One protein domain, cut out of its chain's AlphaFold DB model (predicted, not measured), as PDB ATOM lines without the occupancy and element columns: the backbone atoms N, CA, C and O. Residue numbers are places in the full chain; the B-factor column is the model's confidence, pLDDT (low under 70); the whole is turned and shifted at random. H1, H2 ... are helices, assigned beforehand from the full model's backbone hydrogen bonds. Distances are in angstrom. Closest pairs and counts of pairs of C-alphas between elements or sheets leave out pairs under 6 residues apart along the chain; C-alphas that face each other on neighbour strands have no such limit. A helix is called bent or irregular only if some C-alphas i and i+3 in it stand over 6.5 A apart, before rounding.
ATOM      1  N   VAL A   4     -18.168 -21.255 -36.199       57.53
ATOM      2  CA  VAL A   4     -17.649 -21.732 -37.493       57.53
ATOM      3  C   VAL A   4     -16.118 -21.914 -37.527       57.53
ATOM      4  O   VAL A   4     -15.684 -22.984 -37.957       57.53
ATOM      5  N   PRO A   5     -15.274 -20.974 -37.039       68.56
ATOM      6  CA  PRO A   5     -13.819 -21.134 -37.142       68.56
ATOM      7  C   PRO A   5     -13.273 -22.273 -36.266       68.56
ATOM      8  O   PRO A   5     -12.300 -22.926 -36.636       68.56
ATOM      9  N   TYR A   6     -13.928 -22.573 -35.140       58.62
ATOM     10  CA  TYR A   6     -13.499 -23.631 -34.220       58.62
ATOM     11  C   TYR A   6     -13.874 -25.030 -34.712       58.62
ATOM     12  O   TYR A   6     -13.083 -25.965 -34.576       58.62
ATOM     13  N   ILE A   7     -15.050 -25.174 -35.330       66.06
ATOM     14  CA  ILE A   7     -15.477 -26.450 -35.916       66.06
ATOM     15  C   ILE A   7     -14.605 -26.784 -37.133       66.06
ATOM     16  O   ILE A   7     -14.118 -27.907 -37.238       66.06
ATOM     17  N   TRP A   8     -14.327 -25.811 -38.009       66.69
ATOM     18  CA  TRP A   8     -13.448 -26.034 -39.163       66.69
ATOM     19  C   TRP A   8     -12.011 -26.351 -38.755       66.69
ATOM     20  O   TRP A   8     -11.439 -27.283 -39.308       66.69
ATOM     21  N   GLY A   9     -11.444 -25.660 -37.759       68.50
ATOM     22  CA  GLY A   9     -10.092 -25.961 -37.274       68.50
ATOM     23  C   GLY A   9      -9.942 -27.397 -36.755       68.50
ATOM     24  O   GLY A   9      -8.970 -28.074 -37.085       68.50
ATOM     25  N   SER A  10     -10.935 -27.891 -36.008       70.62
ATOM     26  CA  SER A  10     -10.922 -29.259 -35.470       70.62
ATOM     27  C   SER A  10     -11.121 -30.317 -36.563       70.62
ATOM     28  O   SER A  10     -10.394 -31.310 -36.620       70.62
ATOM     29  N   VAL A  11     -12.047 -30.074 -37.501       69.31
ATOM     30  CA  VAL A  11     -12.291 -30.966 -38.648       69.31
ATOM     31  C   VAL A  11     -11.064 -31.025 -39.562       69.31
ATOM     32  O   VAL A  11     -10.644 -32.110 -39.948       69.31
ATOM     33  N   ILE A  12     -10.427 -29.887 -39.844       73.12
ATOM     34  CA  ILE A  12      -9.197 -29.807 -40.648       73.12
ATOM     35  C   ILE A  12      -8.032 -30.561 -39.988       73.12
ATOM     36  O   ILE A  12      -7.192 -31.095 -40.705       73.12
ATOM     37  N   GLY A  13      -7.974 -30.630 -38.654       70.62
ATOM     38  CA  GLY A  13      -6.947 -31.380 -37.922       70.62
ATOM     39  C   GLY A  13      -7.202 -32.890 -37.851       70.62
ATOM     40  O   GLY A  13      -6.257 -33.669 -37.944       70.62
ATOM     41  N   MET A  14      -8.465 -33.318 -37.732       77.94
ATOM     42  CA  MET A  14      -8.825 -34.745 -37.651       77.94
ATOM     43  C   MET A  14      -8.910 -35.445 -39.011       77.94
ATOM     44  O   MET A  14      -8.577 -36.626 -39.115       77.94
ATOM     45  N   VAL A  15      -9.353 -34.743 -40.057       77.31
ATOM     46  CA  VAL A  15      -9.468 -35.294 -41.415       77.31
ATOM     47  C   VAL A  15      -8.148 -35.911 -41.911       77.31
ATOM     48  O   VAL A  15      -8.186 -37.069 -42.325       77.31
ATOM     49  N   PRO A  16      -6.976 -35.252 -41.845       72.31
ATOM     50  CA  PRO A  16      -5.739 -35.844 -42.349       72.31
ATOM     51  C   PRO A  16      -5.355 -37.138 -41.615       72.31
ATOM     52  O   PRO A  16      -5.008 -38.108 -42.283       72.31
ATOM     53  N   ASP A  17      -5.489 -37.200 -40.287       72.62
ATOM     54  CA  ASP A  17      -5.134 -38.385 -39.486       72.62
ATOM     55  C   ASP A  17      -5.969 -39.623 -39.871       72.62
ATOM     56  O   ASP A  17      -5.435 -40.694 -40.183       72.62
ATOM     57  N   VAL A  18      -7.291 -39.447 -39.991       79.06
ATOM     58  CA  VAL A  18      -8.218 -40.515 -40.403       79.06
ATOM     59  C   VAL A  18      -7.970 -40.947 -41.851       79.06
ATOM     60  O   VAL A  18      -7.996 -42.144 -42.156       79.06
ATOM     61  N   PHE A  19      -7.700 -39.997 -42.750       76.94
ATOM     62  CA  PHE A  19      -7.408 -40.293 -44.154       76.94
ATOM     63  C   PHE A  19      -6.117 -41.105 -44.317       76.94
ATOM     64  O   PHE A  19      -6.099 -42.075 -45.079       76.94
ATOM     65  N   ILE A  20      -5.058 -40.753 -43.584       79.69
ATOM     66  CA  ILE A  20      -3.770 -41.464 -43.613       79.69
ATOM     67  C   ILE A  20      -3.944 -42.904 -43.115       79.69
ATOM     68  O   ILE A  20      -3.435 -43.841 -43.737       79.69
ATOM     69  N   ASN A  21      -4.722 -43.100 -42.048       80.00
ATOM     70  CA  ASN A  21      -4.978 -44.422 -41.481       80.00
ATOM     71  C   ASN A  21      -5.824 -45.319 -42.411       80.00
ATOM     72  O   ASN A  21      -5.465 -46.471 -42.674       80.00
ATOM     73  N   ILE A  22      -6.909 -44.786 -42.989       79.81
ATOM     74  CA  ILE A  22      -7.731 -45.509 -43.979       79.81
ATOM     75  C   ILE A  22      -6.912 -45.853 -45.231       79.81
ATOM     76  O   ILE A  22      -7.087 -46.931 -45.817       79.81
ATOM     77  N   TYR A  23      -5.998 -44.968 -45.638       71.69
ATOM     78  CA  TYR A  23      -5.162 -45.207 -46.805       71.69
ATOM     79  C   TYR A  23      -4.096 -46.273 -46.562       71.69
ATOM     80  O   TYR A  23      -3.956 -47.167 -47.395       71.69
ATOM     81  N   SER A  24      -3.404 -46.240 -45.419       70.12
ATOM     82  CA  SER A  24      -2.433 -47.282 -45.060       70.12
ATOM     83  C   SER A  24      -3.087 -48.671 -45.095       70.12
ATOM     84  O   SER A  24      -2.527 -49.613 -45.656       70.12
ATOM     85  N   GLY A  25      -4.344 -48.771 -44.638       70.62
ATOM     86  CA  GLY A  25      -5.139 -49.999 -44.704       70.62
ATOM     87  C   GLY A  25      -5.448 -50.482 -46.127       70.62
ATOM     88  O   GLY A  25      -5.250 -51.662 -46.436       70.62
ATOM     89  N   ARG A  26      -5.907 -49.597 -47.027       72.62
ATOM     90  CA  ARG A  26      -6.151 -49.991 -48.428       72.62
ATOM     91  C   ARG A  26      -4.864 -50.233 -49.209       72.62
ATOM     92  O   ARG A  26      -4.846 -51.158 -50.014       72.62
ATOM     93  N   LEU A  27      -3.787 -49.505 -48.925       72.38
ATOM     94  CA  LEU A  27      -2.489 -49.710 -49.559       72.38
ATOM     95  C   LEU A  27      -1.885 -51.068 -49.176       72.38
ATOM     96  O   LEU A  27      -1.461 -51.804 -50.064       72.38
ATOM     97  N   ILE A  28      -1.916 -51.446 -47.890       74.56
ATOM     98  CA  ILE A  28      -1.472 -52.773 -47.425       74.56
ATOM     99  C   ILE A  28      -2.301 -53.887 -48.064       74.56
ATOM    100  O   ILE A  28      -1.747 -54.904 -48.478       74.56
ATOM    101  N   ARG A  29      -3.621 -53.703 -48.188       72.81
ATOM    102  CA  ARG A  29      -4.495 -54.704 -48.809       72.81
ATOM    103  C   ARG A  29      -4.200 -54.859 -50.301       72.81
ATOM    104  O   ARG A  29      -4.120 -55.981 -50.787       72.81
ATOM    105  N   THR A  30      -3.950 -53.755 -51.003       69.00
ATOM    106  CA  THR A  30      -3.511 -53.780 -52.402       69.00
ATOM    107  C   THR A  30      -2.118 -54.399 -52.549       69.00
ATOM    108  O   THR A  30      -1.909 -55.161 -53.484       69.00
ATOM    109  N   LEU A  31      -1.188 -54.155 -51.618       65.62
ATOM    110  CA  LEU A  31       0.150 -54.771 -51.592       65.62
ATOM    111  C   LEU A  31       0.111 -56.281 -51.305       65.62
ATOM    112  O   LEU A  31       0.867 -57.042 -51.913       65.62
ATOM    113  N   ALA A  32      -0.783 -56.724 -50.422       68.56
ATOM    114  CA  ALA A  32      -1.007 -58.138 -50.139       68.56
ATOM    115  C   ALA A  32      -1.582 -58.873 -51.362       68.56
ATOM    116  O   ALA A  32      -1.150 -59.979 -51.685       68.56
ATOM    117  N   GLU A  33      -2.495 -58.233 -52.095       63.59
ATOM    118  CA  GLU A  33      -3.090 -58.789 -53.317       63.59
ATOM    119  C   GLU A  33      -2.142 -58.698 -54.535       63.59
ATOM    120  O   GLU A  33      -2.157 -59.562 -55.413       63.59
ATOM    121  N   LEU A  34      -1.235 -57.712 -54.536       60.97
ATOM    122  CA  LEU A  34      -0.126 -57.539 -55.485       60.97
ATOM    123  C   LEU A  34       0.925 -58.654 -55.400       60.97
ATOM    124  O   LEU A  34       1.505 -59.024 -56.421       60.97
ATOM    125  N   ASN A  35       1.201 -59.171 -54.198       59.62
ATOM    126  CA  ASN A  35       2.234 -60.192 -53.997       59.62
ATOM    127  C   ASN A  35       1.769 -61.595 -54.439       59.62
ATOM    128  O   ASN A  35       2.589 -62.425 -54.824       59.62
ATOM    129  N   TYR A  36       0.455 -61.854 -54.446       56.31
ATOM    130  CA  TYR A  36      -0.092 -63.199 -54.659       56.31
ATOM    131  C   TYR A  36      -0.371 -63.581 -56.118       56.31
ATOM    132  O   TYR A  36      -0.439 -64.774 -56.425       56.31
ATOM    133  N   ARG A  37      -0.515 -62.624 -57.047       50.06
ATOM    134  CA  ARG A  37      -0.829 -62.951 -58.447       50.06
ATOM    135  C   ARG A  37       0.082 -62.223 -59.424       50.06
ATOM    136  O   ARG A  37       0.028 -61.012 -59.598       50.06
ATOM    137  N   LYS A  38       0.906 -63.021 -60.104       53.06
ATOM    138  CA  LYS A  38       1.729 -62.672 -61.264       53.06
ATOM    139  C   LYS A  38       0.875 -62.056 -62.388       53.06
ATOM    140  O   LYS A  38       0.530 -62.753 -63.326       53.06
ATOM    141  N   HIS A  39       0.535 -60.771 -62.307       55.69
ATOM    142  CA  HIS A  39       0.192 -59.916 -63.453       55.69
ATOM    143  C   HIS A  39       0.348 -58.442 -63.052       55.69
ATOM    144  O   HIS A  39      -0.588 -57.767 -62.642       55.69
ATOM    145  N   ARG A  40       1.589 -57.948 -63.166       54.72
ATOM    146  CA  ARG A  40       2.020 -56.593 -62.777       54.72
ATOM    147  C   ARG A  40       1.442 -55.458 -63.627       54.72
ATOM    148  O   ARG A  40       1.639 -54.324 -63.238       54.72
ATOM    149  N   MET A  41       0.752 -55.702 -64.742       56.44
ATOM    150  CA  MET A  41       0.370 -54.614 -65.660       56.44
ATOM    151  C   MET A  41      -0.721 -53.683 -65.088       56.44
ATOM    152  O   MET A  41      -0.616 -52.477 -65.249       56.44
ATOM    153  N   THR A  42      -1.716 -54.192 -64.351       63.94
ATOM    154  CA  THR A  42      -2.886 -53.386 -63.910       63.94
ATOM    155  C   THR A  42      -2.749 -52.807 -62.499       63.94
ATOM    156  O   THR A  42      -3.364 -51.804 -62.150       63.94
ATOM    157  N   ALA A  43      -1.940 -53.434 -61.649       64.56
ATOM    158  CA  ALA A  43      -1.899 -53.080 -60.236       64.56
ATOM    159  C   ALA A  43      -0.978 -51.884 -59.934       64.56
ATOM    160  O   ALA A  43      -1.259 -51.125 -59.008       64.56
ATOM    161  N   VAL A  44       0.072 -51.659 -60.738       66.44
ATOM    162  CA  VAL A  44       0.866 -50.420 -60.633       66.44
ATOM    163  C   VAL A  44       0.035 -49.219 -61.069       66.44
ATOM    164  O   VAL A  44       0.119 -48.174 -60.444       66.44
ATOM    165  N   GLU A  45      -0.814 -49.378 -62.085       71.00
ATOM    166  CA  GLU A  45      -1.691 -48.318 -62.592       71.00
ATOM    167  C   GLU A  45      -2.723 -47.879 -61.540       71.00
ATOM    168  O   GLU A  45      -2.859 -46.690 -61.250       71.00
ATOM    169  N   ILE A  46      -3.359 -48.843 -60.862       74.12
ATOM    170  CA  ILE A  46      -4.263 -48.569 -59.733       74.12
ATOM    171  C   ILE A  46      -3.509 -47.930 -58.560       74.12
ATOM    172  O   ILE A  46      -4.024 -46.999 -57.938       74.12
ATOM    173  N   ALA A  47      -2.289 -48.387 -58.261       76.38
ATOM    174  CA  ALA A  47      -1.471 -47.799 -57.203       76.38
ATOM    175  C   ALA A  47      -1.081 -46.345 -57.522       76.38
ATOM    176  O   ALA A  47      -1.228 -45.480 -56.660       76.38
ATOM    177  N   TYR A  48      -0.660 -46.048 -58.755       80.25
ATOM    178  CA  TYR A  48      -0.342 -44.684 -59.190       80.25
ATOM    179  C   TYR A  48      -1.572 -43.765 -59.159       80.25
ATOM    180  O   TYR A  48      -1.472 -42.618 -58.713       80.25
ATOM    181  N   ASN A  49      -2.751 -44.261 -59.546       81.94
ATOM    182  CA  ASN A  49      -3.999 -43.504 -59.425       81.94
ATOM    183  C   ASN A  49      -4.359 -43.233 -57.953       81.94
ATOM    184  O   ASN A  49      -4.698 -42.115 -57.581       81.94
ATOM    185  N   ALA A  50      -4.214 -44.229 -57.078       77.62
ATOM    186  CA  ALA A  50      -4.492 -44.049 -55.656       77.62
ATOM    187  C   ALA A  50      -3.542 -43.027 -55.010       77.62
ATOM    188  O   ALA A  50      -3.995 -42.143 -54.288       77.62
ATOM    189  N   ILE A  51      -2.238 -43.109 -55.294       80.50
ATOM    190  CA  ILE A  51      -1.235 -42.186 -54.742       80.50
ATOM    191  C   ILE A  51      -1.487 -40.750 -55.226       80.50
ATOM    192  O   ILE A  51      -1.432 -39.817 -54.426       80.50
ATOM    193  N   SER A  52      -1.809 -40.551 -56.506       84.50
ATOM    194  CA  SER A  52      -2.067 -39.209 -57.057       84.50
ATOM    195  C   SER A  52      -3.331 -38.554 -56.485       84.50
ATOM    196  O   SER A  52      -3.312 -37.356 -56.189       84.50
ATOM    197  N   VAL A  53      -4.391 -39.328 -56.228       81.44
ATOM    198  CA  VAL A  53      -5.592 -38.836 -55.530       81.44
ATOM    199  C   VAL A  53      -5.242 -38.331 -54.127       81.44
ATOM    200  O   VAL A  53      -5.729 -37.283 -53.716       81.44
ATOM    201  N   ILE A  54      -4.345 -39.002 -53.402       81.06
ATOM    202  CA  ILE A  54      -3.933 -38.573 -52.052       81.06
ATOM    203  C   ILE A  54      -3.109 -37.312 -52.106       81.06
ATOM    204  O   ILE A  54      -3.380 -36.392 -51.344       81.06
ATOM    205  N   VAL A  55      -2.113 -37.265 -52.993       84.75
ATOM    206  CA  VAL A  55      -1.288 -36.067 -53.156       84.75
ATOM    207  C   VAL A  55      -2.199 -34.880 -53.446       84.75
ATOM    208  O   VAL A  55      -2.030 -33.844 -52.816       84.75
ATOM    209  N   THR A  56      -3.226 -35.063 -54.280       86.94
ATOM    210  CA  THR A  56      -4.244 -34.045 -54.578       86.94
ATOM    211  C   THR A  56      -5.070 -33.656 -53.351       86.94
ATOM    212  O   THR A  56      -5.231 -32.469 -53.092       86.94
ATOM    213  N   VAL A  57      -5.580 -34.615 -52.570       82.06
ATOM    214  CA  VAL A  57      -6.381 -34.335 -51.361       82.06
ATOM    215  C   VAL A  57      -5.544 -33.639 -50.285       82.06
ATOM    216  O   VAL A  57      -5.989 -32.657 -49.696       82.06
ATOM    217  N   VAL A  58      -4.311 -34.096 -50.057       82.44
ATOM    218  CA  VAL A  58      -3.366 -33.467 -49.124       82.44
ATOM    219  C   VAL A  58      -3.037 -32.053 -49.587       82.44
ATOM    220  O   VAL A  58      -3.124 -31.122 -48.786       82.44
ATOM    221  N   PHE A  59      -2.730 -31.866 -50.876       88.25
ATOM    222  CA  PHE A  59      -2.522 -30.535 -51.437       88.25
ATOM    223  C   PHE A  59      -3.757 -29.669 -51.272       88.25
ATOM    224  O   PHE A  59      -3.615 -28.528 -50.871       88.25
ATOM    225  N   ALA A  60      -4.958 -30.188 -51.520       85.06
ATOM    226  CA  ALA A  60      -6.191 -29.435 -51.359       85.06
ATOM    227  C   ALA A  60      -6.380 -28.980 -49.910       85.06
ATOM    228  O   ALA A  60      -6.733 -27.828 -49.700       85.06
ATOM    229  N   ILE A  61      -6.097 -29.817 -48.907       80.19
ATOM    230  CA  ILE A  61      -6.198 -29.425 -47.492       80.19
ATOM    231  C   ILE A  61      -5.145 -28.366 -47.151       80.19
ATOM    232  O   ILE A  61      -5.490 -27.306 -46.627       80.19
ATOM    233  N   VAL A  62      -3.876 -28.616 -47.487       84.06
ATOM    234  CA  VAL A  62      -2.772 -27.680 -47.218       84.06
ATOM    235  C   VAL A  62      -3.011 -26.351 -47.928       84.06
ATOM    236  O   VAL A  62      -2.895 -25.297 -47.313       84.06
ATOM    237  N   PHE A  63      -3.409 -26.398 -49.195       84.50
ATOM    238  CA  PHE A  63      -3.710 -25.237 -50.020       84.50
ATOM    239  C   PHE A  63      -4.973 -24.517 -49.553       84.50
ATOM    240  O   PHE A  63      -4.980 -23.297 -49.535       84.50
ATOM    241  N   THR A  64      -6.014 -25.223 -49.105       81.75
ATOM    242  CA  THR A  64      -7.239 -24.604 -48.566       81.75
ATOM    243  C   THR A  64      -6.949 -23.875 -47.261       81.75
ATOM    244  O   THR A  64      -7.387 -22.740 -47.080       81.75
ATOM    245  N   VAL A  65      -6.183 -24.492 -46.357       77.75
ATOM    246  CA  VAL A  65      -5.752 -23.851 -45.108       77.75
ATOM    247  C   VAL A  65      -4.831 -22.678 -45.405       77.75
ATOM    248  O   VAL A  65      -4.989 -21.618 -44.809       77.75
ATOM    249  N   TYR A  66      -3.891 -22.843 -46.333       76.44
ATOM    250  CA  TYR A  66      -2.954 -21.792 -46.701       76.44
ATOM    251  C   TYR A  66      -3.654 -20.620 -47.385       76.44
ATOM    252  O   TYR A  66      -3.407 -19.488 -47.002       76.44
ATOM    253  N   ALA A  67      -4.565 -20.870 -48.326       81.75
ATOM    254  CA  ALA A  67      -5.339 -19.841 -49.013       81.75
ATOM    255  C   ALA A  67      -6.255 -19.101 -48.039       81.75
ATOM    256  O   ALA A  67      -6.254 -17.876 -48.039       81.75
ATOM    257  N   ARG A  68      -6.962 -19.815 -47.151       72.62
ATOM    258  CA  ARG A  68      -7.755 -19.169 -46.096       72.62
ATOM    259  C   ARG A  68      -6.897 -18.388 -45.128       72.62
ATOM    260  O   ARG A  68      -7.296 -17.309 -44.747       72.62
ATOM    261  N   ARG A  69      -5.727 -18.890 -44.742       71.38
ATOM    262  CA  ARG A  69      -4.823 -18.168 -43.842       71.38
ATOM    263  C   ARG A  69      -4.196 -16.957 -44.530       71.38
ATOM    264  O   ARG A  69      -4.066 -15.922 -43.899       71.38
ATOM    265  N   ALA A  70      -3.789 -17.076 -45.788       71.44
ATOM    266  CA  ALA A  70      -3.197 -15.990 -46.562       71.44
ATOM    267  C   ALA A  70      -4.229 -14.894 -46.838       71.44
ATOM    268  O   ALA A  70      -3.913 -13.726 -46.639       71.44
ATOM    269  N   LEU A  71      -5.461 -15.275 -47.191       62.84
ATOM    270  CA  LEU A  71      -6.583 -14.350 -47.280       62.84
ATOM    271  C   LEU A  71      -6.912 -13.768 -45.910       62.84
ATOM    272  O   LEU A  71      -6.894 -12.565 -45.804       62.84
ATOM    273  N   ASP A  72      -7.037 -14.538 -44.828       61.81
ATOM    274  CA  ASP A  72      -7.292 -14.002 -43.476       61.81
ATOM    275  C   ASP A  72      -6.204 -13.008 -43.009       61.81
ATOM    276  O   ASP A  72      -6.502 -12.054 -42.305       61.81
ATOM    277  N   ASN A  73      -4.951 -13.135 -43.470       58.25
ATOM    278  CA  ASN A  73      -3.915 -12.117 -43.224       58.25
ATOM    279  C   ASN A  73      -4.145 -10.802 -43.998       58.25
ATOM    280  O   ASN A  73      -3.685  -9.754 -43.553       58.25
ATOM    281  N   MET A  74      -4.836 -10.843 -45.136       57.22
ATOM    282  CA  MET A  74      -5.263  -9.666 -45.914       57.22
ATOM    283  C   MET A  74      -6.628  -9.151 -45.426       57.22
ATOM    284  O   MET A  74      -6.905  -7.958 -45.428       57.22
ATOM    285  N   GLU A  75      -7.451 -10.071 -44.944       47.31
ATOM    286  CA  GLU A  75      -8.881  -9.943 -44.754       47.31
ATOM    287  C   GLU A  75      -9.195  -9.777 -43.241       47.31
ATOM    288  O   GLU A  75     -10.286  -9.383 -42.872       47.31
ATOM    289  N   GLN A  76      -8.231  -9.854 -42.310       49.38
ATOM    290  CA  GLN A  76      -8.391  -9.289 -40.948       49.38
ATOM    291  C   GLN A  76      -8.631  -7.758 -40.971       49.38
ATOM    292  O   GLN A  76      -8.957  -7.159 -39.946       49.38
ATOM    293  N   SER A  77      -8.518  -7.132 -42.148       45.47
ATOM    294  CA  SER A  77      -9.000  -5.780 -42.423       45.47
ATOM    295  C   SER A  77     -10.444  -5.711 -42.979       45.47
ATOM    296  O   SER A  77     -10.975  -4.605 -43.056       45.47
TER     297      SER A  77
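This is residues 4 to 77 of the 113 residues of an uncharacterized protein of Zea mays (UniProt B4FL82). The printed part is a long helical hairpin: H1 runs one way, a tight link turns at one end of the rod, and H2 folds back beside H1. The turn sticks out at one end with residues 35 to 41, and residues 66 to 77, of which 66 to 75 belong to H2, stand free at the other end. The 74 printed residues hold two named helices, H1 then H2, with no named strand, and the class is all helix. The whole is extended, with a radius of gyration of the C-alphas of 17.5 A, and spans 61 by 19 by 11 A.

H1, residues 4 to 36, begins with C-alpha 4 at (-17.649, -21.732, -37.493) and ends with C-alpha 36 at (-0.092, -63.199, -54.659), 48.2 A away. It is neither bent nor irregular, but only just: C-alphas 13 and 16 are 6.4 A apart. H2, residues 40 to 75, measures 51.2 A from its first to its last C-alpha, and C-alpha 75 is at (-8.881, -9.943, -44.754). H2 is only just irregular, with C-alphas 41 and 44 at 6.6 A, and its line is a rough one.

H1 and H2 form a helical hairpin and touch, with 6 pairs of C-alphas within 8 A. Their closest C-alphas, those of Leu 34 and Ala 43, are 6.8 A apart. They run opposite ways at a shallow tilt of 12 degrees, and their centres are 12.6 A apart. Within hydrogen-bond range are 26 of 29 O i to N i+4 pairs in H1 and 30 of 32 in H2.

The C-alphas of Lys 38 and Ser 77, the two farthest apart, are separated by 60.9 A. The printed part has no cut, and the link from H1 to H2, 3 residues, is tight. The mean pLDDT of the printed part is 70.8; residues 4 to 9, residue 11, residues 30 to 44 and residues 71 to 77 are under 70.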